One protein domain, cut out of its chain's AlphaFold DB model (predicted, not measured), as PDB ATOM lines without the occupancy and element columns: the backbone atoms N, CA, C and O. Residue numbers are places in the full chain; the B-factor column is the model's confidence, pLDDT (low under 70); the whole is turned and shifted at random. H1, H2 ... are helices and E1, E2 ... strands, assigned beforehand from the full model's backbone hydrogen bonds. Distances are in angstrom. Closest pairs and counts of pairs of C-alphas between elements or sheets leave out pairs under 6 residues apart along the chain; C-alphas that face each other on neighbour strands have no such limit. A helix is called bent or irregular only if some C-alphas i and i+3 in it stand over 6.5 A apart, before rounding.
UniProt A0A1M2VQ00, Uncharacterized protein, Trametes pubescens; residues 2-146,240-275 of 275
ATOM      1  N   ASP A   2      48.369 -10.697  -3.403       71.62
ATOM      2  CA  ASP A   2      49.532 -10.438  -2.534       71.62
ATOM      3  C   ASP A   2      49.741  -8.960  -2.164       71.62
ATOM      4  O   ASP A   2      50.038  -8.634  -1.016       71.62
ATOM      5  N   ALA A   3      49.511  -8.037  -3.105       85.69
ATOM      6  CA  ALA A   3      49.637  -6.600  -2.850       85.69
ATOM      7  C   ALA A   3      48.627  -6.075  -1.809       85.69
ATOM      8  O   ALA A   3      48.966  -5.196  -1.016       85.69
ATOM      9  N   TRP A   4      47.403  -6.618  -1.780       85.94
ATOM     10  CA  TRP A   4      46.362  -6.209  -0.828       85.94
ATOM     11  C   TRP A   4      46.637  -6.756   0.568       85.94
ATOM     12  O   TRP A   4      46.626  -5.989   1.529       85.94
ATOM     13  N   VAL A   5      46.956  -8.050   0.666       89.81
ATOM     14  CA  VAL A   5      47.309  -8.709   1.933       89.81
ATOM     15  C   VAL A   5      48.517  -8.021   2.566       89.81
ATOM     16  O   VAL A   5      48.463  -7.617   3.728       89.81
ATOM     17  N   SER A   6      49.578  -7.789   1.786       90.81
ATOM     18  CA  SER A   6      50.790  -7.159   2.310       90.81
ATOM     19  C   SER A   6      50.576  -5.692   2.704       90.81
ATOM     20  O   SER A   6      51.142  -5.225   3.700       90.81
ATOM     21  N   SER A   7      49.729  -4.958   1.971       91.44
ATOM     22  CA  SER A   7      49.332  -3.588   2.323       91.44
ATOM     23  C   SER A   7      48.522  -3.548   3.624       91.44
ATOM     24  O   SER A   7      48.861  -2.783   4.534       91.44
ATOM     25  N   LEU A   8      47.520  -4.426   3.772       91.44
ATOM     26  CA  LEU A   8      46.733  -4.536   5.000       91.44
ATOM     27  C   LEU A   8      47.625  -4.901   6.186       91.44
ATOM     28  O   LEU A   8      47.586  -4.218   7.204       91.44
ATOM     29  N   ALA A   9      48.464  -5.928   6.057       92.62
ATOM     30  CA  ALA A   9      49.357  -6.358   7.126       92.62
ATOM     31  C   ALA A   9      50.334  -5.253   7.551       92.62
ATOM     32  O   ALA A   9      50.591  -5.059   8.741       92.62
ATOM     33  N   THR A  10      50.840  -4.476   6.589       92.81
ATOM     34  CA  THR A  10      51.671  -3.299   6.870       92.81
ATOM     35  C   THR A  10      50.885  -2.250   7.659       92.81
ATOM     36  O   THR A  10      51.387  -1.731   8.660       92.81
ATOM     37  N   ARG A  11      49.636  -1.969   7.265       93.44
ATOM     38  CA  ARG A  11      48.764  -1.022   7.970       93.44
ATOM     39  C   ARG A  11      48.399  -1.505   9.374       93.44
ATOM     40  O   ARG A  11      48.474  -0.711  10.306       93.44
ATOM     41  N   LEU A  12      48.055  -2.781   9.541       93.44
ATOM     42  CA  LEU A  12      47.724  -3.384  10.835       93.44
ATOM     43  C   LEU A  12      48.920  -3.364  11.788       93.44
ATOM     44  O   LEU A  12      48.762  -2.973  12.937       93.44
ATOM     45  N   ASN A  13      50.121  -3.705  11.316       92.44
ATOM     46  CA  ASN A  13      51.345  -3.616  12.118       92.44
ATOM     47  C   ASN A  13      51.627  -2.167  12.557       92.44
ATOM     48  O   ASN A  13      51.918  -1.911  13.727       92.44
ATOM     49  N   PHE A  14      51.474  -1.201  11.645       93.44
ATOM     50  CA  PHE A  14      51.616   0.216  11.972       93.44
ATOM     51  C   PHE A  14      50.616   0.663  13.052       93.44
ATOM     52  O   PHE A  14      51.033   1.201  14.077       93.44
ATOM     53  N   LEU A  15      49.322   0.384  12.866       93.44
ATOM     54  CA  LEU A  15      48.277   0.741  13.831       93.44
ATOM     55  C   LEU A  15      48.474   0.027  15.176       93.44
ATOM     56  O   LEU A  15      48.312   0.636  16.228       93.44
ATOM     57  N   ASN A  16      48.909  -1.234  15.156       93.56
ATOM     58  CA  ASN A  16      49.260  -1.978  16.359       93.56
ATOM     59  C   ASN A  16      50.407  -1.330  17.132       93.56
ATOM     60  O   ASN A  16      50.374  -1.234  18.359       93.56
ATOM     61  N   LYS A  17      51.432  -0.858  16.422       92.38
ATOM     62  CA  LYS A  17      52.525  -0.106  17.033       92.38
ATOM     63  C   LYS A  17      52.013   1.190  17.666       92.38
ATOM     64  O   LYS A  17      52.393   1.467  18.801       92.38
ATOM     65  N   GLU A  18      51.165   1.953  16.977       92.94
ATOM     66  CA  GLU A  18      50.554   3.172  17.529       92.94
ATOM     67  C   GLU A  18      49.723   2.875  18.779       92.94
ATOM     68  O   GLU A  18      49.920   3.519  19.809       92.94
ATOM     69  N   HIS A  19      48.868   1.850  18.729       90.75
ATOM     70  CA  HIS A  19      48.063   1.408  19.862       90.75
ATOM     71  C   HIS A  19      48.936   1.064  21.076       90.75
ATOM     72  O   HIS A  19      48.730   1.609  22.159       90.75
ATOM     73  N   ARG A  20      49.974   0.235  20.901       91.19
ATOM     74  CA  ARG A  20      50.882  -0.145  21.998       91.19
ATOM     75  C   ARG A  20      51.658   1.041  22.569       91.19
ATOM     76  O   ARG A  20      51.875   1.096  23.777       91.19
ATOM     77  N   ILE A  21      52.071   1.993  21.727       91.44
ATOM     78  CA  ILE A  21      52.710   3.237  22.187       91.44
ATOM     79  C   ILE A  21      51.717   4.072  23.000       91.44
ATOM     80  O   ILE A  21      52.077   4.544  24.076       91.44
ATOM     81  N   SER A  22      50.475   4.216  22.529       90.81
ATOM     82  CA  SER A  22      49.420   4.928  23.255       90.81
ATOM     83  C   SER A  22      49.155   4.291  24.616       90.81
ATOM     84  O   SER A  22      49.162   4.995  25.617       90.81
ATOM     85  N   VAL A  23      48.993   2.965  24.670       89.94
ATOM     86  CA  VAL A  23      48.798   2.218  25.922       89.94
ATOM     87  C   VAL A  23      49.978   2.431  26.865       89.94
ATOM     88  O   VAL A  23      49.779   2.753  28.030       89.94
ATOM     89  N   LYS A  24      51.216   2.304  26.372       91.62
ATOM     90  CA  LYS A  24      52.422   2.547  27.173       91.62
ATOM     91  C   LYS A  24      52.427   3.959  27.769       91.62
ATOM     92  O   LYS A  24      52.681   4.111  28.961       91.62
ATOM     93  N   ASN A  25      52.159   4.977  26.954       91.81
ATOM     94  CA  ASN A  25      52.149   6.371  27.396       91.81
ATOM     95  C   ASN A  25      51.043   6.628  28.424       91.81
ATOM     96  O   ASN A  25      51.308   7.249  29.451       91.81
ATOM     97  N   ASP A  26      49.839   6.104  28.182       90.19
ATOM     98  CA  ASP A  26      48.713   6.197  29.111       90.19
ATOM     99  C   ASP A  26      49.053   5.546  30.455       90.19
ATOM    100  O   ASP A  26      48.809   6.137  31.501       90.19
ATOM    101  N   LEU A  27      49.664   4.358  30.446       90.31
ATOM    102  CA  LEU A  27      50.066   3.655  31.665       90.31
ATOM    103  C   LEU A  27      51.091   4.441  32.483       90.31
ATOM    104  O   LEU A  27      50.916   4.581  33.691       90.31
ATOM    105  N   TYR A  28      52.134   4.981  31.843       90.69
ATOM    106  CA  TYR A  28      53.111   5.818  32.544       90.69
ATOM    107  C   TYR A  28      52.476   7.094  33.093       90.69
ATOM    108  O   TYR A  28      52.757   7.464  34.229       90.69
ATOM    109  N   ALA A  29      51.604   7.746  32.322       90.94
ATOM    110  CA  ALA A  29      50.906   8.944  32.773       90.94
ATOM    111  C   ALA A  29      49.984   8.652  33.969       90.94
ATOM    112  O   ALA A  29      49.973   9.413  34.935       90.94
ATOM    113  N   LEU A  30      49.239   7.542  33.936       91.12
ATOM    114  CA  LEU A  30      48.362   7.119  35.029       91.12
ATOM    115  C   LEU A  30      49.156   6.714  36.273       91.12
ATOM    116  O   LEU A  30      48.803   7.140  37.368       91.12
ATOM    117  N   SER A  31      50.241   5.952  36.110       90.50
ATOM    118  CA  SER A  31      51.136   5.579  37.211       90.50
ATOM    119  C   SER A  31      51.766   6.817  37.856       90.50
ATOM    120  O   SER A  31      51.636   7.003  39.064       90.50
ATOM    121  N   ALA A  32      52.339   7.729  37.064       89.31
ATOM    122  CA  ALA A  32      52.922   8.970  37.570       89.31
ATOM    123  C   ALA A  32      51.888   9.836  38.302       89.31
ATOM    124  O   ALA A  32      52.152  10.308  39.403       89.31
ATOM    125  N   ARG A  33      50.683   9.986  37.737       89.56
ATOM    126  CA  ARG A  33      49.585  10.725  38.371       89.56
ATOM    127  C   ARG A  33      49.129  10.078  39.678       89.56
ATOM    128  O   ARG A  33      48.810  10.780  40.630       89.56
ATOM    129  N   MET A  34      49.063   8.751  39.723       88.56
ATOM    130  CA  MET A  34      48.691   8.008  40.926       88.56
ATOM    131  C   MET A  34      49.729   8.196  42.034       88.56
ATOM    132  O   MET A  34      49.355   8.492  43.165       88.56
ATOM    133  N   GLN A  35      51.016   8.132  41.691       86.94
ATOM    134  CA  GLN A  35      52.108   8.437  42.614       86.94
ATOM    135  C   GLN A  35      52.077   9.903  43.070       86.94
ATOM    136  O   GLN A  35      52.167  10.170  44.258       86.94
ATOM    137  N   GLU A  36      51.880  10.864  42.169       87.56
ATOM    138  CA  GLU A  36      51.849  12.292  42.514       87.56
ATOM    139  C   GLU A  36      50.715  12.653  43.486       87.56
ATOM    140  O   GLU A  36      50.913  13.444  44.407       87.56
ATOM    141  N   VAL A  37      49.521  12.093  43.270       87.44
ATOM    142  CA  VAL A  37      48.327  12.443  44.055       87.44
ATOM    143  C   VAL A  37      48.281  11.699  45.388       87.44
ATOM    144  O   VAL A  37      47.821  12.267  46.376       87.44
ATOM    145  N   TYR A  38      48.726  10.440  45.419       86.69
ATOM    146  CA  TYR A  38      48.485   9.538  46.549       86.69
ATOM    147  C   TYR A  38      49.755   9.045  47.251       86.69
ATOM    148  O   TYR A  38      49.641   8.419  48.302       86.69
ATOM    149  N   SER A  39      50.950   9.345  46.731       83.88
ATOM    150  CA  SER A  39      52.209   9.091  47.437       83.88
ATOM    151  C   SER A  39      52.646  10.341  48.212       83.88
ATOM    152  O   SER A  39      52.831  11.412  47.621       83.88
ATOM    153  N   PRO A  40      52.826  10.261  49.540       74.88
ATOM    154  CA  PRO A  40      53.392  11.349  50.320       74.88
ATOM    155  C   PRO A  40      54.796  11.703  49.822       74.88
ATOM    156  O   PRO A  40      55.618  10.829  49.536       74.88
ATOM    157  N   LYS A  41      55.124  13.001  49.796       62.16
ATOM    158  CA  LYS A  41      56.505  13.448  49.568       62.16
ATOM    159  C   LYS A  41      57.378  12.846  50.677       62.16
ATOM    160  O   LYS A  41      57.217  13.230  51.832       62.16
ATOM    161  N   ASN A  42      58.279  11.927  50.316       56.91
ATOM    162  CA  ASN A  42      59.169  11.137  51.191       56.91
ATOM    163  C   ASN A  42      58.614   9.801  51.730       56.91
ATOM    164  O   ASN A  42      59.201   9.245  52.659       56.91
ATOM    165  N   ALA A  43      57.527   9.257  51.175       59.50
ATOM    166  CA  ALA A  43      57.068   7.923  51.553       59.50
ATOM    167  C   ALA A  43      57.998   6.818  51.025       59.50
ATOM    168  O   ALA A  43      58.381   6.802  49.858       59.50
ATOM    169  N   THR A  44      58.332   5.870  51.902       57.28
ATOM    170  CA  THR A  44      58.973   4.593  51.553       57.28
ATOM    171  C   THR A  44      57.959   3.514  51.162       57.28
ATOM    172  O   THR A  44      58.356   2.490  50.610       57.28
ATOM    173  N   SER A  45      56.670   3.728  51.459       61.31
ATOM    174  CA  SER A  45      55.582   2.778  51.203       61.31
ATOM    175  C   SER A  45      54.940   3.005  49.830       61.31
ATOM    176  O   SER A  45      54.783   4.144  49.392       61.31
ATOM    177  N   ASP A  46      54.567   1.911  49.162       82.62
ATOM    178  CA  ASP A  46      53.818   1.906  47.898       82.62
ATOM    179  C   ASP A  46      52.410   2.513  48.107       82.62
ATOM    180  O   ASP A  46      51.752   2.262  49.114       82.62
ATOM    181  N   VAL A  47      51.927   3.286  47.129       88.00
ATOM    182  CA  VAL A  47      50.560   3.830  47.053       88.00
ATOM    183  C   VAL A  47      49.480   2.773  47.300       88.00
ATOM    184  O   VAL A  47      48.475   3.078  47.938       88.00
ATOM    185  N   LEU A  48      49.655   1.539  46.814       90.50
ATOM    186  CA  LEU A  48      48.680   0.476  47.076       90.50
ATOM    187  C   LEU A  48      48.664   0.069  48.554       90.50
ATOM    188  O   LEU A  48      47.590  -0.150  49.104       90.50
ATOM    189  N   THR A  49      49.826   0.023  49.208       90.19
ATOM    190  CA  THR A  49      49.915  -0.237  50.650       90.19
ATOM    191  C   THR A  49      49.229   0.872  51.442       90.19
ATOM    192  O   THR A  49      48.464   0.582  52.353       90.19
ATOM    193  N   LEU A  50      49.420   2.136  51.051       90.62
ATOM    194  CA  LEU A  50      48.737   3.274  51.677       90.62
ATOM    195  C   LEU A  50      47.213   3.221  51.489       90.62
ATOM    196  O   LEU A  50      46.463   3.608  52.385       90.62
ATOM    197  N   LEU A  51      46.737   2.744  50.333       92.31
ATOM    198  CA  LEU A  51      45.311   2.493  50.129       92.31
ATOM    199  C   LEU A  51      44.812   1.388  51.069       92.31
ATOM    200  O   LEU A  51      43.784   1.572  51.715       92.31
ATOM    201  N   ASP A  52      45.529   0.264  51.140       94.06
ATOM    202  CA  ASP A  52      45.176  -0.869  52.000       94.06
ATOM    203  C   ASP A  52      45.122  -0.444  53.481       94.06
ATOM    204  O   ASP A  52      44.165  -0.781  54.175       94.06
ATOM    205  N   GLU A  53      46.081   0.364  53.944       92.94
ATOM    206  CA  GLU A  53      46.090   0.956  55.291       92.94
ATOM    207  C   GLU A  53      44.863   1.844  55.536       92.94
ATOM    208  O   GLU A  53      44.196   1.708  56.560       92.94
ATOM    209  N   ARG A  54      44.510   2.713  54.580       92.56
ATOM    210  CA  ARG A  54      43.339   3.598  54.703       92.56
ATOM    211  C   ARG A  54      42.023   2.819  54.725       92.56
ATOM    212  O   ARG A  54      41.096   3.190  55.441       92.56
ATOM    213  N   ILE A  55      41.917   1.754  53.928       95.31
ATOM    214  CA  ILE A  55      40.762   0.846  53.954       95.31
ATOM    215  C   ILE A  55      40.682   0.163  55.319       95.31
ATOM    216  O   ILE A  55      39.609   0.140  55.921       95.31
ATOM    217  N   GLN A  56      41.807  -0.359  55.814       95.44
ATOM    218  CA  GLN A  56      41.877  -1.030  57.106       95.44
ATOM    219  C   GLN A  56      41.418  -0.094  58.231       95.44
ATOM    220  O   GLN A  56      40.492  -0.443  58.962       95.44
ATOM    221  N   GLU A  57      41.965   1.119  58.295       94.12
ATOM    222  CA  GLU A  57      41.586   2.145  59.271       94.12
ATOM    223  C   GLU A  57      40.077   2.444  59.230       94.12
ATOM    224  O   GLU A  57      39.402   2.404  60.259       94.12
ATOM    225  N   ALA A  58      39.506   2.675  58.042       92.81
ATOM    226  CA  ALA A  58      38.071   2.918  57.900       92.81
ATOM    227  C   ALA A  58      37.231   1.727  58.402       92.81
ATOM    228  O   ALA A  58      36.239   1.911  59.109       92.81
ATOM    229  N   THR A  59      37.640   0.493  58.090       93.94
ATOM    230  CA  THR A  59      36.930  -0.709  58.554       93.94
ATOM    231  C   THR A  59      37.052  -0.954  60.057       93.94
ATOM    232  O   THR A  59      36.096  -1.443  60.661       93.94
ATOM    233  N   GLU A  60      38.178  -0.589  60.670       94.81
ATOM    234  CA  GLU A  60      38.374  -0.648  62.121       94.81
ATOM    235  C   GLU A  60      37.494   0.373  62.845       94.81
ATOM    236  O   GLU A  60      36.849   0.027  63.837       94.81
ATOM    237  N   PHE A  61      37.380   1.598  62.315       92.06
ATOM    238  CA  PHE A  61      36.457   2.603  62.848       92.06
ATOM    239  C   PHE A  61      35.005   2.127  62.827       92.06
ATOM    240  O   PHE A  61      34.292   2.308  63.815       92.06
ATOM    241  N   LEU A  62      34.573   1.467  61.749       95.44
ATOM    242  CA  LEU A  62      33.236   0.877  61.693       95.44
ATOM    243  C   LEU A  62      33.050  -0.225  62.739       95.44
ATOM    244  O   LEU A  62      32.062  -0.195  63.465       95.44
ATOM    245  N   ALA A  63      33.998  -1.158  62.858       95.25
ATOM    246  CA  ALA A  63      33.906  -2.225  63.854       95.25
ATOM    247  C   ALA A  63      33.825  -1.662  65.286       95.25
ATOM    248  O   ALA A  63      33.052  -2.145  66.118       95.25
ATOM    249  N   MET A  64      34.579  -0.596  65.567       95.06
ATOM    250  CA  MET A  64      34.508   0.114  66.842       95.06
ATOM    251  C   MET A  64      33.146   0.796  67.039       95.06
ATOM    252  O   MET A  64      32.575   0.698  68.125       95.06
ATOM    253  N   ALA A  65      32.599   1.453  66.014       94.31
ATOM    254  CA  ALA A  65      31.287   2.093  66.085       94.31
ATOM    255  C   ALA A  65      30.149   1.079  66.301       94.31
ATOM    256  O   ALA A  65      29.258   1.328  67.113       94.31
ATOM    257  N   GLU A  66      30.202  -0.079  65.638       96.06
ATOM    258  CA  GLU A  66      29.272  -1.195  65.854       96.06
ATOM    259  C   GLU A  66      29.331  -1.696  67.304       96.06
ATOM    260  O   GLU A  66      28.289  -1.819  67.955       96.06
ATOM    261  N   SER A  67      30.539  -1.912  67.841       96.25
ATOM    262  CA  SER A  67      30.732  -2.329  69.236       96.25
ATOM    263  C   SER A  67      30.187  -1.292  70.221       96.25
ATOM    264  O   SER A  67      29.417  -1.634  71.116       96.25
ATOM    265  N   LEU A  68      30.532  -0.014  70.039       95.12
ATOM    266  CA  LEU A  68      30.071   1.073  70.907       95.12
ATOM    267  C   LEU A  68      28.550   1.248  70.851       95.12
ATOM    268  O   LEU A  68      27.928   1.580  71.862       95.12
ATOM    269  N   MET A  69      27.935   1.029  69.688       95.75
ATOM    270  CA  MET A  69      26.485   1.080  69.539       95.75
ATOM    271  C   MET A  69      25.802  -0.073  70.281       95.75
ATOM    272  O   MET A  69      24.814   0.168  70.977       95.75
ATOM    273  N   ALA A  70      26.342  -1.292  70.190       95.75
ATOM    274  CA  ALA A  70      25.837  -2.447  70.929       95.75
ATOM    275  C   ALA A  70      25.950  -2.245  72.452       95.75
ATOM    276  O   ALA A  70      24.984  -2.477  73.182       95.75
ATOM    277  N   ASP A  71      27.085  -1.725  72.926       95.69
ATOM    278  CA  ASP A  71      27.287  -1.387  74.340       95.69
ATOM    279  C   ASP A  71      26.315  -0.290  74.802       95.69
ATOM    280  O   ASP A  71      25.734  -0.367  75.888       95.69
ATOM    281  N   CYS A  72      26.092   0.729  73.965       93.81
ATOM    282  CA  CYS A  72      25.141   1.806  74.233       93.81
ATOM    283  C   CYS A  72      23.701   1.281  74.341       93.81
ATOM    284  O   CYS A  72      22.964   1.702  75.233       93.81
ATOM    285  N   GLU A  73      23.302   0.347  73.473       94.50
ATOM    286  CA  GLU A  73      21.997  -0.323  73.529       94.50
ATOM    287  C   GLU A  73      21.821  -1.128  74.810       94.50
ATOM    288  O   GLU A  73      20.842  -0.917  75.529       94.50
ATOM    289  N   ALA A  74      22.801  -1.963  75.152       94.62
ATOM    290  CA  ALA A  74      22.766  -2.763  76.369       94.62
ATOM    291  C   ALA A  74      22.683  -1.885  77.634       94.62
ATOM    292  O   ALA A  74      21.843  -2.121  78.506       94.62
ATOM    293  N   LEU A  75      23.509  -0.834  77.720       93.31
ATOM    294  CA  LEU A  75      23.510   0.101  78.849       93.31
ATOM    295  C   LEU A  75      22.216   0.912  78.937       93.31
ATOM    296  O   LEU A  75      21.721   1.165  80.039       93.31
ATOM    297  N   TYR A  76      21.671   1.337  77.796       93.44
ATOM    298  CA  TYR A  76      20.396   2.040  77.750       93.44
ATOM    299  C   TYR A  76      19.270   1.145  78.273       93.44
ATOM    300  O   TYR A  76      18.551   1.554  79.187       93.44
ATOM    301  N   ASP A  77      19.147  -0.082  77.762       93.44
ATOM    302  CA  ASP A  77      18.092  -1.016  78.163       93.44
ATOM    303  C   ASP A  77      18.199  -1.384  79.649       93.44
ATOM    304  O   ASP A  77      17.203  -1.316  80.382       93.44
ATOM    305  N   GLN A  78      19.417  -1.660  80.129       94.06
ATOM    306  CA  GLN A  78      19.682  -1.916  81.542       94.06
ATOM    307  C   GLN A  78      19.233  -0.736  82.414       94.06
ATOM    308  O   GLN A  78      18.382  -0.898  83.292       94.06
ATOM    309  N   ARG A  79      19.733   0.476  82.156       91.56
ATOM    310  CA  ARG A  79      19.437   1.649  82.994       91.56
ATOM    311  C   ARG A  79      17.987   2.123  82.892       91.56
ATOM    312  O   ARG A  79      17.447   2.714  83.833       91.56
ATOM    313  N   VAL A  80      17.325   1.879  81.761       91.19
ATOM    314  CA  VAL A  80      15.884   2.119  81.621       91.19
ATOM    315  C   VAL A  80      15.098   1.170  82.521       91.19
ATOM    316  O   VAL A  80      14.176   1.636  83.200       91.19
ATOM    317  N   SER A  81      15.475  -0.113  82.556       91.88
ATOM    318  CA  SER A  81      14.836  -1.137  83.392       91.88
ATOM    319  C   SER A  81      15.040  -0.883  84.892       91.88
ATOM    320  O   SER A  81      14.083  -0.947  85.665       91.88
ATOM    321  N   GLU A  82      16.246  -0.466  85.284       93.88
ATOM    322  CA  GLU A  82      16.615  -0.107  86.660       93.88
ATOM    323  C   GLU A  82      16.047   1.253  87.101       93.88
ATOM    324  O   GLU A  82      16.144   1.615  88.271       93.88
ATOM    325  N   LYS A  83      15.444   2.017  86.176       89.31
ATOM    326  CA  LYS A  83      14.969   3.398  86.390       89.31
ATOM    327  C   LYS A  83      16.074   4.347  86.886       89.31
ATOM    328  O   LYS A  83      15.780   5.315  87.581       89.31
ATOM    329  N   SER A  84      17.322   4.084  86.504       90.38
ATOM    330  CA  SER A  84      18.503   4.860  86.902       90.38
ATOM    331  C   SER A  84      18.855   5.992  85.924       90.38
ATOM    332  O   SER A  84      19.609   6.891  86.279       90.38
ATOM    333  N   LEU A  85      18.289   5.978  84.711       89.12
ATOM    334  CA  LEU A  85      18.390   7.062  83.722       89.12
ATOM    335  C   LEU A  85      17.383   8.188  83.997       89.12
ATOM    336  O   LEU A  85      16.178   7.926  84.086       89.12
ATOM    337  N   ASP A  86      17.860   9.435  83.998       90.81
ATOM    338  CA  ASP A  86      17.002  10.624  83.961       90.81
ATOM    339  C   ASP A  86      16.158  10.667  82.666       90.81
ATOM    340  O   ASP A  86      16.535  10.154  81.605       90.81
ATOM    341  N   VAL A  87      14.984  11.297  82.747       88.25
ATOM    342  CA  VAL A  87      14.044  11.501  81.642       88.25
ATOM    343  C   VAL A  87      14.716  12.223  80.475       88.25
ATOM    344  O   VAL A  87      14.502  11.829  79.325       88.25
ATOM    345  N   PHE A  88      15.538  13.246  80.739       91.69
ATOM    346  CA  PHE A  88      16.222  13.986  79.677       91.69
ATOM    347  C   PHE A  88      17.196  13.092  78.900       91.69
ATOM    348  O   PHE A  88      17.133  13.035  77.670       91.69
ATOM    349  N   GLU A  89      18.047  12.342  79.603       90.25
ATOM    350  CA  GLU A  89      19.011  11.419  78.992       90.25
ATOM    351  C   GLU A  89      18.310  10.316  78.199       90.25
ATOM    352  O   GLU A  89      18.691  10.025  77.062       90.25
ATOM    353  N   ARG A  90      17.219   9.765  78.746       88.38
ATOM    354  CA  ARG A  90      16.402   8.752  78.074       88.38
ATOM    355  C   ARG A  90      15.833   9.267  76.753       88.38
ATOM    356  O   ARG A  90      15.907   8.577  75.738       88.38
ATOM    357  N   VAL A  91      15.268  10.476  76.745       91.19
ATOM    358  CA  VAL A  91      14.719  11.090  75.525       91.19
ATOM    359  C   VAL A  91      15.829  11.408  74.524       91.19
ATOM    360  O   VAL A  91      15.647  11.160  73.331       91.19
ATOM    361  N   ARG A  92      16.973  11.926  74.991       92.94
ATOM    362  CA  ARG A  92      18.127  12.244  74.141       92.94
ATOM    363  C   ARG A  92      18.659  10.993  73.446       92.94
ATOM    364  O   ARG A  92      18.693  10.965  72.220       92.94
ATOM    365  N   LEU A  93      18.997   9.946  74.199       91.44
ATOM    366  CA  LEU A  93      19.527   8.694  73.651       91.44
ATOM    367  C   LEU A  93      18.523   8.023  72.710       91.44
ATOM    368  O   LEU A  93      18.870   7.714  71.574       91.44
ATOM    369  N   ARG A  94      17.245   7.929  73.104       90.88
ATOM    370  CA  ARG A  94      16.184   7.369  72.250       90.88
ATOM    371  C   ARG A  94      16.053   8.089  70.902       90.88
ATOM    372  O   ARG A  94      15.679   7.459  69.915       90.88
ATOM    373  N   ARG A  95      16.324   9.398  70.852       92.75
ATOM    374  CA  ARG A  95      16.289  10.196  69.613       92.75
ATOM    375  C   ARG A  95      17.583  10.104  68.807       92.75
ATOM    376  O   ARG A  95      17.510  10.098  67.584       92.75
ATOM    377  N   SER A  96      18.738  10.035  69.465       92.50
ATOM    378  CA  SER A  96      20.050  10.008  68.805       92.50
ATOM    379  C   SER A  96      20.426   8.628  68.260       92.50
ATOM    380  O   SER A  96      20.976   8.542  67.168       92.50
ATOM    381  N   MET A  97      20.090   7.548  68.971       93.69
ATOM    382  CA  MET A  97      20.448   6.173  68.599       93.69
ATOM    383  C   MET A  97      19.985   5.770  67.188       93.69
ATOM    384  O   MET A  97      20.796   5.225  66.447       93.69
ATOM    385  N   PRO A  98      18.747   6.071  66.735       94.62
ATOM    386  CA  PRO A  98      18.348   5.799  65.354       94.62
ATOM    387  C   PRO A  98      19.204   6.516  64.304       94.62
ATOM    388  O   PRO A  98      19.417   5.969  63.227       94.62
ATOM    389  N   THR A  99      19.679   7.730  64.592       93.19
ATOM    390  CA  THR A  99      20.555   8.480  63.681       93.19
ATOM    391  C   THR A  99      21.935   7.835  63.603       93.19
ATOM    392  O   THR A  99      22.438   7.640  62.505       93.19
ATOM    393  N   ILE A 100      22.496   7.426  64.746       92.69
ATOM    394  CA  ILE A 100      23.787   6.723  64.809       92.69
ATOM    395  C   ILE A 100      23.706   5.380  64.065       92.69
ATOM    396  O   ILE A 100      24.553   5.096  63.227       92.69
ATOM    397  N   ARG A 101      22.630   4.598  64.263       94.81
ATOM    398  CA  ARG A 101      22.399   3.348  63.508       94.81
ATOM    399  C   ARG A 101      22.386   3.566  62.000       94.81
ATOM    400  O   ARG A 101      22.911   2.738  61.268       94.81
ATOM    401  N   LYS A 102      21.782   4.663  61.531       95.19
ATOM    402  CA  LYS A 102      21.778   5.002  60.101       95.19
ATOM    403  C   LYS A 102      23.186   5.303  59.584       95.19
ATOM    404  O   LYS A 102      23.495   4.877  58.479       95.19
ATOM    405  N   GLY A 103      24.012   6.007  60.363       94.75
ATOM    406  CA  GLY A 103      25.422   6.245  60.031       94.75
ATOM    407  C   GLY A 103      26.202   4.933  59.905       94.75
ATOM    408  O   GLY A 103      26.794   4.666  58.864       94.75
ATOM    409  N   ILE A 104      26.080   4.051  60.904       95.88
ATOM    410  CA  ILE A 104      26.702   2.713  60.902       95.88
ATOM    411  C   ILE A 104      26.235   1.878  59.701       95.88
ATOM    412  O   ILE A 104      27.054   1.274  59.013       95.88
ATOM    413  N   GLN A 105      24.934   1.876  59.398       95.81
ATOM    414  CA  GLN A 105      24.395   1.139  58.254       95.81
ATOM    415  C   GLN A 105      24.981   1.631  56.922       95.81
ATOM    416  O   GLN A 105      25.401   0.816  56.106       95.81
ATOM    417  N   LYS A 106      25.066   2.948  56.705       95.25
ATOM    418  CA  LYS A 106      25.711   3.499  55.502       95.25
ATOM    419  C   LYS A 106      27.200   3.160  55.435       95.25
ATOM    420  O   LYS A 106      27.712   2.844  54.366       95.25
ATOM    421  N   ALA A 107      27.903   3.210  56.565       94.44
ATOM    422  CA  ALA A 107      29.307   2.825  56.629       94.44
ATOM    423  C   ALA A 107      29.505   1.337  56.262       94.44
ATOM    424  O   ALA A 107      30.478   0.998  55.587       94.44
ATOM    425  N   GLN A 108      28.554   0.463  56.605       95.44
ATOM    426  CA  GLN A 108      28.543  -0.931  56.154       95.44
ATOM    427  C   GLN A 108      28.337  -1.047  54.631       95.44
ATOM    428  O   GLN A 108      29.082  -1.768  53.968       95.44
ATOM    429  N   GLU A 109      27.401  -0.289  54.048       96.12
ATOM    430  CA  GLU A 109      27.201  -0.229  52.584       96.12
ATOM    431  C   GLU A 109      28.478   0.254  51.856       96.12
ATOM    432  O   GLU A 109      28.863  -0.258  50.797       96.12
ATOM    433  N   HIS A 110      29.194   1.214  52.447       95.12
ATOM    434  CA  HIS A 110      30.491   1.676  51.953       95.12
ATOM    435  C   HIS A 110      31.571   0.592  52.022       95.12
ATOM    436  O   HIS A 110      32.306   0.409  51.049       95.12
ATOM    437  N   LYS A 111      31.641  -0.180  53.111       95.44
ATOM    438  CA  LYS A 111      32.560  -1.321  53.234       95.44
ATOM    439  C   LYS A 111      32.316  -2.376  52.152       95.44
ATOM    440  O   LYS A 111      33.277  -2.836  51.534       95.44
ATOM    441  N   GLU A 112      31.061  -2.725  51.874       96.12
ATOM    442  CA  GLU A 112      30.702  -3.657  50.791       96.12
ATOM    443  C   GLU A 112      31.115  -3.120  49.411       96.12
ATOM    444  O   GLU A 112      31.648  -3.851  48.567       96.12
ATOM    445  N   THR A 113      30.938  -1.812  49.199       95.94
ATOM    446  CA  THR A 113      31.380  -1.124  47.980       95.94
ATOM    447  C   THR A 113      32.898  -1.223  47.814       95.94
ATOM    448  O   THR A 113      33.375  -1.626  46.753       95.94
ATOM    449  N   ILE A 114      33.670  -0.930  48.869       96.06
ATOM    450  CA  ILE A 114      35.135  -1.047  48.858       96.06
ATOM    451  C   ILE A 114      35.556  -2.483  48.530       96.06
ATOM    452  O   ILE A 114      36.396  -2.684  47.655       96.06
ATOM    453  N   GLN A 115      34.957  -3.487  49.176       96.06
ATOM    454  CA  GLN A 115      35.270  -4.898  48.924       96.06
ATOM    455  C   GLN A 115      35.010  -5.299  47.468       96.06
ATOM    456  O   GLN A 115      35.842  -5.973  46.851       96.06
ATOM    457  N   THR A 116      33.891  -4.850  46.900       96.56
ATOM    458  CA  THR A 116      33.536  -5.108  45.498       96.56
ATOM    459  C   THR A 116      34.571  -4.500  44.555       96.56
ATOM    460  O   THR A 116      35.101  -5.197  43.684       96.56
ATOM    461  N   ILE A 117      34.932  -3.229  44.765       96.19
ATOM    462  CA  ILE A 117      35.920  -2.551  43.919       96.19
ATOM    463  C   ILE A 117      37.294  -3.212  44.066       96.19
ATOM    464  O   ILE A 117      37.955  -3.473  43.065       96.19
ATOM    465  N   MET A 118      37.729  -3.535  45.285       94.50
ATOM    466  CA  MET A 118      39.018  -4.194  45.510       94.50
ATOM    467  C   MET A 118      39.076  -5.579  44.863       94.50
ATOM    468  O   MET A 118      40.109  -5.953  44.318       94.50
ATOM    469  N   THR A 119      37.974  -6.324  44.852       93.88
ATOM    470  CA  THR A 119      37.931  -7.641  44.200       93.88
ATOM    471  C   THR A 119      38.104  -7.528  42.685       93.88
ATOM    472  O   THR A 119      38.838  -8.313  42.092       93.88
ATOM    473  N   GLU A 120      37.466  -6.543  42.048       93.50
ATOM    474  CA  GLU A 120      37.513  -6.391  40.588       93.50
ATOM    475  C   GLU A 120      38.767  -5.642  40.095       93.50
ATOM    476  O   GLU A 120      39.319  -5.968  39.042       93.50
ATOM    477  N   TRP A 121      39.238  -4.639  40.841       94.50
ATOM    478  CA  TRP A 121      40.186  -3.643  40.330       94.50
ATOM    479  C   TRP A 121      41.586  -3.712  40.948       94.50
ATOM    480  O   TRP A 121      42.505  -3.072  40.428       94.50
ATOM    481  N   ARG A 122      41.811  -4.511  42.001       92.81
ATOM    482  CA  ARG A 122      43.108  -4.559  42.709       92.81
ATOM    483  C   ARG A 122      44.291  -4.886  41.798       92.81
ATOM    484  O   ARG A 122      45.355  -4.295  41.973       92.81
ATOM    485  N   VAL A 123      44.123  -5.764  40.804       92.00
ATOM    486  CA  VAL A 123      45.209  -6.083  39.856       92.00
ATOM    487  C   VAL A 123      45.646  -4.851  39.050       92.00
ATOM    488  O   VAL A 123      46.838  -4.641  38.824       92.00
ATOM    489  N   TYR A 124      44.697  -3.989  38.683       92.75
ATOM    490  CA  TYR A 124      44.966  -2.750  37.963       92.75
ATOM    491  C   TYR A 124      45.653  -1.721  38.860       92.75
ATOM    492  O   TYR A 124      46.580  -1.044  38.421       92.75
ATOM    493  N   PHE A 125      45.243  -1.629  40.127       92.19
ATOM    494  CA  PHE A 125      45.893  -0.739  41.091       92.19
ATOM    495  C   PHE A 125      47.351  -1.145  41.306       92.19
ATOM    496  O   PHE A 125      48.236  -0.300  41.202       92.19
ATOM    497  N   ARG A 126      47.609  -2.449  41.481       89.88
ATOM    498  CA  ARG A 126      48.963  -3.010  41.598       89.88
ATOM    499  C   ARG A 126      49.829  -2.712  40.374       89.88
ATOM    500  O   ARG A 126      51.018  -2.441  40.519       89.88
ATOM    501  N   LEU A 127      49.241  -2.748  39.176       89.62
ATOM    502  CA  LEU A 127      49.946  -2.405  37.942       89.62
ATOM    503  C   LEU A 127      50.438  -0.946  37.944       89.62
ATOM    504  O   LEU A 127      51.523  -0.678  37.440       89.62
ATOM    505  N   TYR A 128      49.662  -0.007  38.486       87.94
ATOM    506  CA  TYR A 128      50.041   1.415  38.522       87.94
ATOM    507  C   TYR A 128      50.955   1.775  39.679       87.94
ATOM    508  O   TYR A 128      51.748   2.714  39.563       87.94
ATOM    509  N   SER A 129      50.816   1.057  40.786       86.62
ATOM    510  CA  SER A 129      51.485   1.359  42.041       86.62
ATOM    511  C   SER A 129      52.920   0.817  42.075       86.62
ATOM    512  O   SER A 129      53.808   1.460  42.629       86.62
ATOM    513  N   CYS A 130      53.183  -0.307  41.395       85.69
ATOM    514  CA  CYS A 130      54.481  -0.971  41.406       85.69
ATOM    515  C   CYS A 130      55.225  -0.856  40.065       85.69
ATOM    516  O   CYS A 130      54.840  -1.463  39.064       85.69
ATOM    517  N   GLU A 131      56.369  -0.160  40.058       85.81
ATOM    518  CA  GLU A 131      57.208   0.021  38.859       85.81
ATOM    519  C   GLU A 131      57.683  -1.312  38.257       85.81
ATOM    520  O   GLU A 131      57.755  -1.469  37.033       85.81
ATOM    521  N   THR A 132      57.978  -2.303  39.103       87.56
ATOM    522  CA  THR A 132      58.434  -3.617  38.632       87.56
ATOM    523  C   THR A 132      57.327  -4.373  37.897       87.56
ATOM    524  O   THR A 132      57.589  -4.977  36.856       87.56
ATOM    525  N   GLU A 133      56.085  -4.299  38.381       88.62
ATOM    526  CA  GLU A 133      54.936  -4.940  37.736       88.62
ATOM    527  C   GLU A 133      54.552  -4.215  36.447       88.62
ATOM    528  O   GLU A 133      54.321  -4.867  35.426       88.62
ATOM    529  N   LEU A 134      54.595  -2.878  36.447       89.56
ATOM    530  CA  LEU A 134      54.447  -2.081  35.232       89.56
ATOM    531  C   LEU A 134      55.493  -2.467  34.180       89.56
ATOM    532  O   LEU A 134      55.162  -2.687  33.016       89.56
ATOM    533  N   SER A 135      56.755  -2.613  34.586       89.19
ATOM    534  CA  SER A 135      57.848  -2.994  33.688       89.19
ATOM    535  C   SER A 135      57.649  -4.389  33.091       89.19
ATOM    536  O   SER A 135      57.829  -4.569  31.884       89.19
ATOM    537  N   LYS A 136      57.219  -5.372  33.894       89.88
ATOM    538  CA  LYS A 136      56.877  -6.718  33.401       89.88
ATOM    539  C   LYS A 136      55.698  -6.687  32.433       89.88
ATOM    540  O   LYS A 136      55.760  -7.321  31.381       89.88
ATOM    541  N   PHE A 137      54.654  -5.926  32.750       89.75
ATOM    542  CA  PHE A 137      53.491  -5.768  31.881       89.75
ATOM    543  C   PHE A 137      53.871  -5.145  30.532       89.75
ATOM    544  O   PHE A 137      53.472  -5.634  29.477       89.75
ATOM    545  N   LEU A 138      54.712  -4.109  30.540       90.12
ATOM    546  CA  LEU A 138      55.225  -3.482  29.322       90.12
ATOM    547  C   LEU A 138      56.137  -4.419  28.520       90.12
ATOM    548  O   LEU A 138      56.101  -4.400  27.287       90.12
ATOM    549  N   ALA A 139      56.922  -5.266  29.189       90.12
ATOM    550  CA  ALA A 139      57.690  -6.314  28.526       90.12
ATOM    551  C   ALA A 139      56.763  -7.340  27.852       90.12
ATOM    552  O   ALA A 139      56.977  -7.674  26.686       90.12
ATOM    553  N   ALA A 140      55.687  -7.768  28.522       89.06
ATOM    554  CA  ALA A 140      54.671  -8.644  27.940       89.06
ATOM    555  C   ALA A 140      53.932  -7.980  26.760       89.06
ATOM    556  O   ALA A 140      53.707  -8.611  25.728       89.06
ATOM    557  N   LEU A 141      53.628  -6.682  26.839       88.62
ATOM    558  CA  LEU A 141      53.072  -5.908  25.719       88.62
ATOM    559  C   LEU A 141      54.024  -5.855  24.520       88.62
ATOM    560  O   LEU A 141      53.602  -5.840  23.362       88.62
ATOM    561  N   HIS A 142      55.327  -5.820  24.785       87.38
ATOM    562  CA  HIS A 142      56.335  -5.834  23.739       87.38
ATOM    563  C   HIS A 142      56.465  -7.209  23.064       87.38
ATOM    564  O   HIS A 142      56.666  -7.260  21.846       87.38
ATOM    565  N   THR A 143      56.337  -8.309  23.814       87.31
ATOM    566  CA  THR A 143      56.407  -9.671  23.255       87.31
ATOM    567  C   THR A 143      55.192 -10.012  22.395       87.31
ATOM    568  O   THR A 143      55.362 -10.641  21.357       87.31
ATOM    569  N   HIS A 144      54.002  -9.513  22.740       85.00
ATOM    570  CA  HIS A 144      52.757  -9.729  21.984       85.00
ATOM    571  C   HIS A 144      52.570  -8.759  20.802       85.00
ATOM    572  O   HIS A 144      51.451  -8.428  20.417       85.00
ATOM    573  N   LYS A 145      53.663  -8.261  20.216       88.12
ATOM    574  CA  LYS A 145      53.590  -7.395  19.034       88.12
ATOM    575  C   LYS A 145      52.991  -8.152  17.845       88.12
ATOM    576  O   LYS A 145      53.436  -9.252  17.525       88.12
ATOM    577  N   LEU A 146      52.065  -7.519  17.127       89.19
ATOM    578  CA  LEU A 146      51.619  -8.043  15.841       89.19
ATOM    579  C   LEU A 146      52.738  -7.844  14.811       89.19
ATOM    580  O   LEU A 146      53.068  -6.713  14.445       89.19
ATOM    581  N   CYS A 240      43.848  -8.067  25.795       86.94
ATOM    582  CA  CYS A 240      44.243  -8.241  27.181       86.94
ATOM    583  C   CYS A 240      45.640  -8.858  27.276       86.94
ATOM    584  O   CYS A 240      46.114  -9.505  26.342       86.94
ATOM    585  N   ILE A 241      46.305  -8.648  28.406       86.81
ATOM    586  CA  ILE A 241      47.604  -9.251  28.718       86.81
ATOM    587  C   ILE A 241      47.539  -9.855  30.120       86.81
ATOM    588  O   ILE A 241      46.886  -9.275  30.991       86.81
ATOM    589  N   PRO A 242      48.213 -10.993  30.367       85.75
ATOM    590  CA  PRO A 242      48.333 -11.538  31.712       85.75
ATOM    591  C   PRO A 242      48.968 -10.516  32.664       85.75
ATOM    592  O   PRO A 242      50.055  -9.988  32.421       85.75
ATOM    593  N   GLY A 243      48.261 -10.243  33.749       81.88
ATOM    594  CA  GLY A 243      48.688  -9.405  34.849       81.88
ATOM    595  C   GLY A 243      49.669 -10.107  35.790       81.88
ATOM    596  O   GLY A 243      49.987 -11.287  35.613       81.88
ATOM    597  N   PRO A 244      50.140  -9.392  36.823       75.19
ATOM    598  CA  PRO A 244      51.116  -9.890  37.798       75.19
ATOM    599  C   PRO A 244      50.722 -11.176  38.531       75.19
ATOM    600  O   PRO A 244      51.583 -11.928  38.981       75.19
ATOM    601  N   ASP A 245      49.423 -11.403  38.689       79.19
ATOM    602  CA  ASP A 245      48.811 -12.546  39.369       79.19
ATOM    603  C   ASP A 245      48.299 -13.622  38.393       79.19
ATOM    604  O   ASP A 245      47.682 -14.598  38.811       79.19
ATOM    605  N   GLY A 246      48.547 -13.451  37.089       81.31
ATOM    606  CA  GLY A 246      48.038 -14.322  36.030       81.31
ATOM    607  C   GLY A 246      46.608 -14.012  35.577       81.31
ATOM    608  O   GLY A 246      46.146 -14.623  34.612       81.31
ATOM    609  N   SER A 247      45.911 -13.059  36.208       87.06
ATOM    610  CA  SER A 247      44.597 -12.602  35.740       87.06
ATOM    611  C   SER A 247      44.718 -11.808  34.435       87.06
ATOM    612  O   SER A 247      45.772 -11.269  34.112       87.06
ATOM    613  N   GLN A 248      43.655 -11.745  33.634       89.06
ATOM    614  CA  GLN A 248      43.683 -10.994  32.376       89.06
ATOM    615  C   GLN A 248      43.433  -9.506  32.635       89.06
ATOM    616  O   GLN A 248      42.368  -9.125  33.117       89.06
ATOM    617  N   ILE A 249      44.393  -8.656  32.263       90.00
ATOM    618  CA  ILE A 249      44.251  -7.199  32.301       90.00
ATOM    619  C   ILE A 249      43.792  -6.725  30.929       90.00
ATOM    620  O   ILE A 249      44.540  -6.788  29.951       90.00
ATOM    621  N   PHE A 250      42.565  -6.220  30.867       90.38
ATOM    622  CA  PHE A 250      41.990  -5.638  29.655       90.38
ATOM    623  C   PHE A 250      42.376  -4.162  29.481       90.38
ATOM    624  O   PHE A 250      42.325  -3.384  30.440       90.38
ATOM    625  N   PHE A 251      42.751  -3.769  28.258       87.00
ATOM    626  CA  PHE A 251      43.236  -2.412  27.966       87.00
ATOM    627  C   PHE A 251      42.164  -1.325  28.098       87.00
ATOM    628  O   PHE A 251      42.460  -0.219  28.548       87.00
ATOM    629  N   ASP A 252      40.921  -1.640  27.743       86.31
ATOM    630  CA  ASP A 252      39.756  -0.752  27.855       86.31
ATOM    631  C   ASP A 252      39.468  -0.340  29.309       86.31
ATOM    632  O   ASP A 252      39.036   0.782  29.580       86.31
ATOM    633  N   ARG A 253      39.777  -1.224  30.260       90.50
ATOM    634  CA  ARG A 253      39.576  -1.009  31.695       90.50
ATOM    635  C   ARG A 253      40.671  -0.171  32.354       90.50
ATOM    636  O   ARG A 253      40.423   0.391  33.417       90.50
ATOM    637  N   LEU A 254      41.845  -0.014  31.736       87.81
ATOM    638  CA  LEU A 254      42.977   0.684  32.359       87.81
ATOM    639  C   LEU A 254      42.617   2.118  32.793       87.81
ATOM    640  O   LEU A 254      42.821   2.528  33.932       87.81
ATOM    641  N   ARG A 255      41.992   2.898  31.910       84.69
ATOM    642  CA  ARG A 255      41.614   4.281  32.251       84.69
ATOM    643  C   ARG A 255      40.574   4.345  33.376       84.69
ATOM    644  O   ARG A 255      40.611   5.258  34.203       84.69
ATOM    645  N   ASN A 256      39.678   3.362  33.438       91.88
ATOM    646  CA  ASN A 256      38.643   3.291  34.467       91.88
ATOM    647  C   ASN A 256      39.223   2.923  35.833       91.88
ATOM    648  O   ASN A 256      38.743   3.438  36.840       91.88
ATOM    649  N   ALA A 257      40.289   2.124  35.881       92.31
ATOM    650  CA  ALA A 257      40.924   1.735  37.132       92.31
ATOM    651  C   ALA A 257      41.398   2.948  37.953       92.31
ATOM    652  O   ALA A 257      41.126   3.016  39.144       92.31
ATOM    653  N   PHE A 258      41.994   3.977  37.342       91.19
ATOM    654  CA  PHE A 258      42.348   5.197  38.089       91.19
ATOM    655  C   PHE A 258      41.119   5.902  38.698       91.19
ATOM    656  O   PHE A 258      41.172   6.425  39.811       91.19
ATOM    657  N   THR A 259      39.987   5.887  37.989       93.19
ATOM    658  CA  THR A 259      38.724   6.449  38.494       93.19
ATOM    659  C   THR A 259      38.206   5.650  39.688       93.19
ATOM    660  O   THR A 259      37.788   6.247  40.677       93.19
ATOM    661  N   GLN A 260      38.288   4.320  39.627       95.56
ATOM    662  CA  GLN A 260      37.902   3.439  40.731       95.56
ATOM    663  C   GLN A 260      38.819   3.603  41.945       95.56
ATOM    664  O   GLN A 260      38.336   3.679  43.070       95.56
ATOM    665  N   PHE A 261      40.125   3.768  41.722       93.81
ATOM    666  CA  PHE A 261      41.083   4.059  42.786       93.81
ATOM    667  C   PHE A 261      40.703   5.346  43.535       93.81
ATOM    668  O   PHE A 261      40.563   5.355  44.756       93.81
ATOM    669  N   LYS A 262      40.427   6.429  42.793       93.06
ATOM    670  CA  LYS A 262      39.931   7.684  43.375       93.06
ATOM    671  C   LYS A 262      38.604   7.493  44.113       93.06
ATOM    672  O   LYS A 262      38.394   8.117  45.151       93.06
ATOM    673  N   HIS A 263      37.705   6.676  43.570       95.19
ATOM    674  CA  HIS A 263      36.408   6.428  44.182       95.19
ATOM    675  C   HIS A 263      36.547   5.767  45.557       95.19
ATOM    676  O   HIS A 263      35.911   6.246  46.490       95.19
ATOM    677  N   ILE A 264      37.432   4.774  45.718       94.94
ATOM    678  CA  ILE A 264      37.684   4.150  47.027       94.94
ATOM    679  C   ILE A 264      38.118   5.190  48.059       94.94
ATOM    680  O   ILE A 264      37.561   5.208  49.149       94.94
ATOM    681  N   HIS A 265      39.043   6.093  47.719       92.75
ATOM    682  CA  HIS A 265      39.453   7.151  48.649       92.75
ATOM    683  C   HIS A 265      38.266   8.000  49.124       92.75
ATOM    684  O   HIS A 265      38.125   8.239  50.318       92.75
ATOM    685  N   VAL A 266      37.380   8.394  48.206       94.00
ATOM    686  CA  VAL A 266      36.163   9.152  48.546       94.00
ATOM    687  C   VAL A 266      35.220   8.333  49.431       94.00
ATOM    688  O   VAL A 266      34.605   8.886  50.341       94.00
ATOM    689  N   VAL A 267      35.095   7.029  49.177       93.06
ATOM    690  CA  VAL A 267      34.255   6.132  49.981       93.06
ATOM    691  C   VAL A 267      34.834   5.957  51.386       93.06
ATOM    692  O   VAL A 267      34.075   6.062  52.343       93.06
ATOM    693  N   CYS A 268      36.152   5.786  51.539       92.69
ATOM    694  CA  CYS A 268      36.807   5.750  52.852       92.69
ATOM    695  C   CYS A 268      36.574   7.052  53.635       92.69
ATOM    696  O   CYS A 268      36.213   7.001  54.808       92.69
ATOM    697  N   ASP A 269      36.709   8.210  52.981       92.25
ATOM    698  CA  ASP A 269      36.495   9.516  53.620       92.25
ATOM    699  C   ASP A 269      35.032   9.706  54.045       92.25
ATOM    700  O   ASP A 269      34.746  10.217  55.127       92.25
ATOM    701  N   SER A 270      34.091   9.261  53.206       90.81
ATOM    702  CA  SER A 270      32.653   9.321  53.506       90.81
ATOM    703  C   SER A 270      32.286   8.387  54.657       90.81
ATOM    704  O   SER A 270      31.512   8.759  55.533       90.81
ATOM    705  N   MET A 271      32.882   7.194  54.685       90.75
ATOM    706  CA  MET A 271      32.701   6.213  55.749       90.75
ATOM    707  C   MET A 271      33.173   6.755  57.101       90.75
ATOM    708  O   MET A 271      32.461   6.603  58.084       90.75
ATOM    709  N   GLN A 272      34.317   7.442  57.143       86.19
ATOM    710  CA  GLN A 272      34.805   8.098  58.361       86.19
ATOM    711  C   GLN A 272      33.953   9.308  58.777       86.19
ATOM    712  O   GLN A 272      33.887   9.613  59.960       86.19
ATOM    713  N   ALA A 273      33.307  10.002  57.836       87.06
ATOM    714  CA  ALA A 273      32.465  11.164  58.133       87.06
ATOM    715  C   ALA A 273      31.051  10.808  58.636       87.06
ATOM    716  O   ALA A 273      30.390  11.654  59.238       87.06
ATOM    717  N   GLU A 274      30.559   9.598  58.351       83.69
ATOM    718  CA  GLU A 274      29.248   9.104  58.811       83.69
ATOM    719  C   GLU A 274      29.303   8.465  60.215       83.69
ATOM    720  O   GLU A 274      28.245   8.223  60.808       83.69
ATOM    721  N   LEU A 275      30.512   8.197  60.731       77.94
ATOM    722  CA  LEU A 275      30.793   7.631  62.057       77.94
ATOM    723  C   LEU A 275      31.152   8.728  63.071       77.94
ATOM    724  O   LEU A 275      30.644   8.639  64.213       77.94
TER     725      LEU A 275
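AT A GLANCE: This is residues 2 to 146 and 240 to 275 of the 275 residues of an uncharacterized protein of Trametes pubescens (UniProt A0A1M2VQ00). This is a long rod of helices: H2 and H3 fold into a helical hairpin that makes one end, H5 packs along H3 in the middle, and H1 runs out toward the other end, where residues 2 to 8 stick out. Past a kink in H3, the short H4 runs alongside part of H1, with the small hairpin E1 and E2 near H4 and the kink. The printed part has 181 residues, with five named helices and two named strands in the order H1, H2, H3, H4, E1, E2, H5; the sheet, E1 - E2, is antiparallel, and the class is mostly helix. The whole is extended, with a radius of gyration of the C-alphas of 25.0 A and spans of 96 by 38 by 23 A.

HOW THE PARTS SIT: H1, residues 2 to 38, only just touches H2, residues 47 to 81, with 3 pairs of C-alphas within 8 A, the closest being those of Tyr 38 and Val 47, 6.1 A apart. H3, residues 87 to 129, is the hub, touching four helices, and forms a hairpin with H2 at a shallow tilt of 20 degrees, opposite ways; their closest C-alphas are those of Val 47 and Ser 129, 5.7 A. H3 has a kink of 69 degrees near residue 123 and is irregular, with C-alphas 120 and 123 7.7 A apart. With residues 128 to 129 alone it touches H1, at Ser 31 and Tyr 128, whose C-alphas, the closest, are 4.5 A apart. H4, residues 131 to 143, and H3 touch only at the corner, closest at the C-alphas of Leu 127 and Leu 134, 5.3 A. H4 is close to H1 but not clearly touching, its closest C-alphas those of Lys 24 and Leu 138, 7.0 A. E1, residues 240 to 242, and E2, residues 248 to 250, form an antiparallel hairpin, with N 241 and O 249 within hydrogen-bond range at 3.0 A. H5, residues 251 to 274, touches H3 at a shallow tilt of 20 degrees, opposite ways, closest at the C-alphas of Ala 107 and Met 271, 4.9 A. H5 is only just irregular, with C-alphas 252 and 255 6.9 A apart. H1 to H5 form a bundle, a group of helices gathered together. Every O i to N i+4 pair is within hydrogen-bond range in H1, H2 and H4; in H3 it is 35 of 39 and in H5 16 of 20.

IN THESE COORDINATES: H1 begins at C-alpha 2, (49.532, -10.438, -2.534), and is 53.0 A long; H2 is 51.2 A and H3 55.4 A. H4 is 18.4 A, and E1 and E2 have three residues each. H5, 35.8 A, ends at C-alpha 274, (29.248, 9.104, 58.811).

THE WHOLE: The two C-alphas farthest apart are those of Asp 2 and Lys 83, 96.4 A. Residues 147 to 239 are not printed, and C-alphas 146 and 240 are 13.5 A apart across the cut. Of the links printed whole, none is long. Residues 41 to 45 have pLDDT under 70.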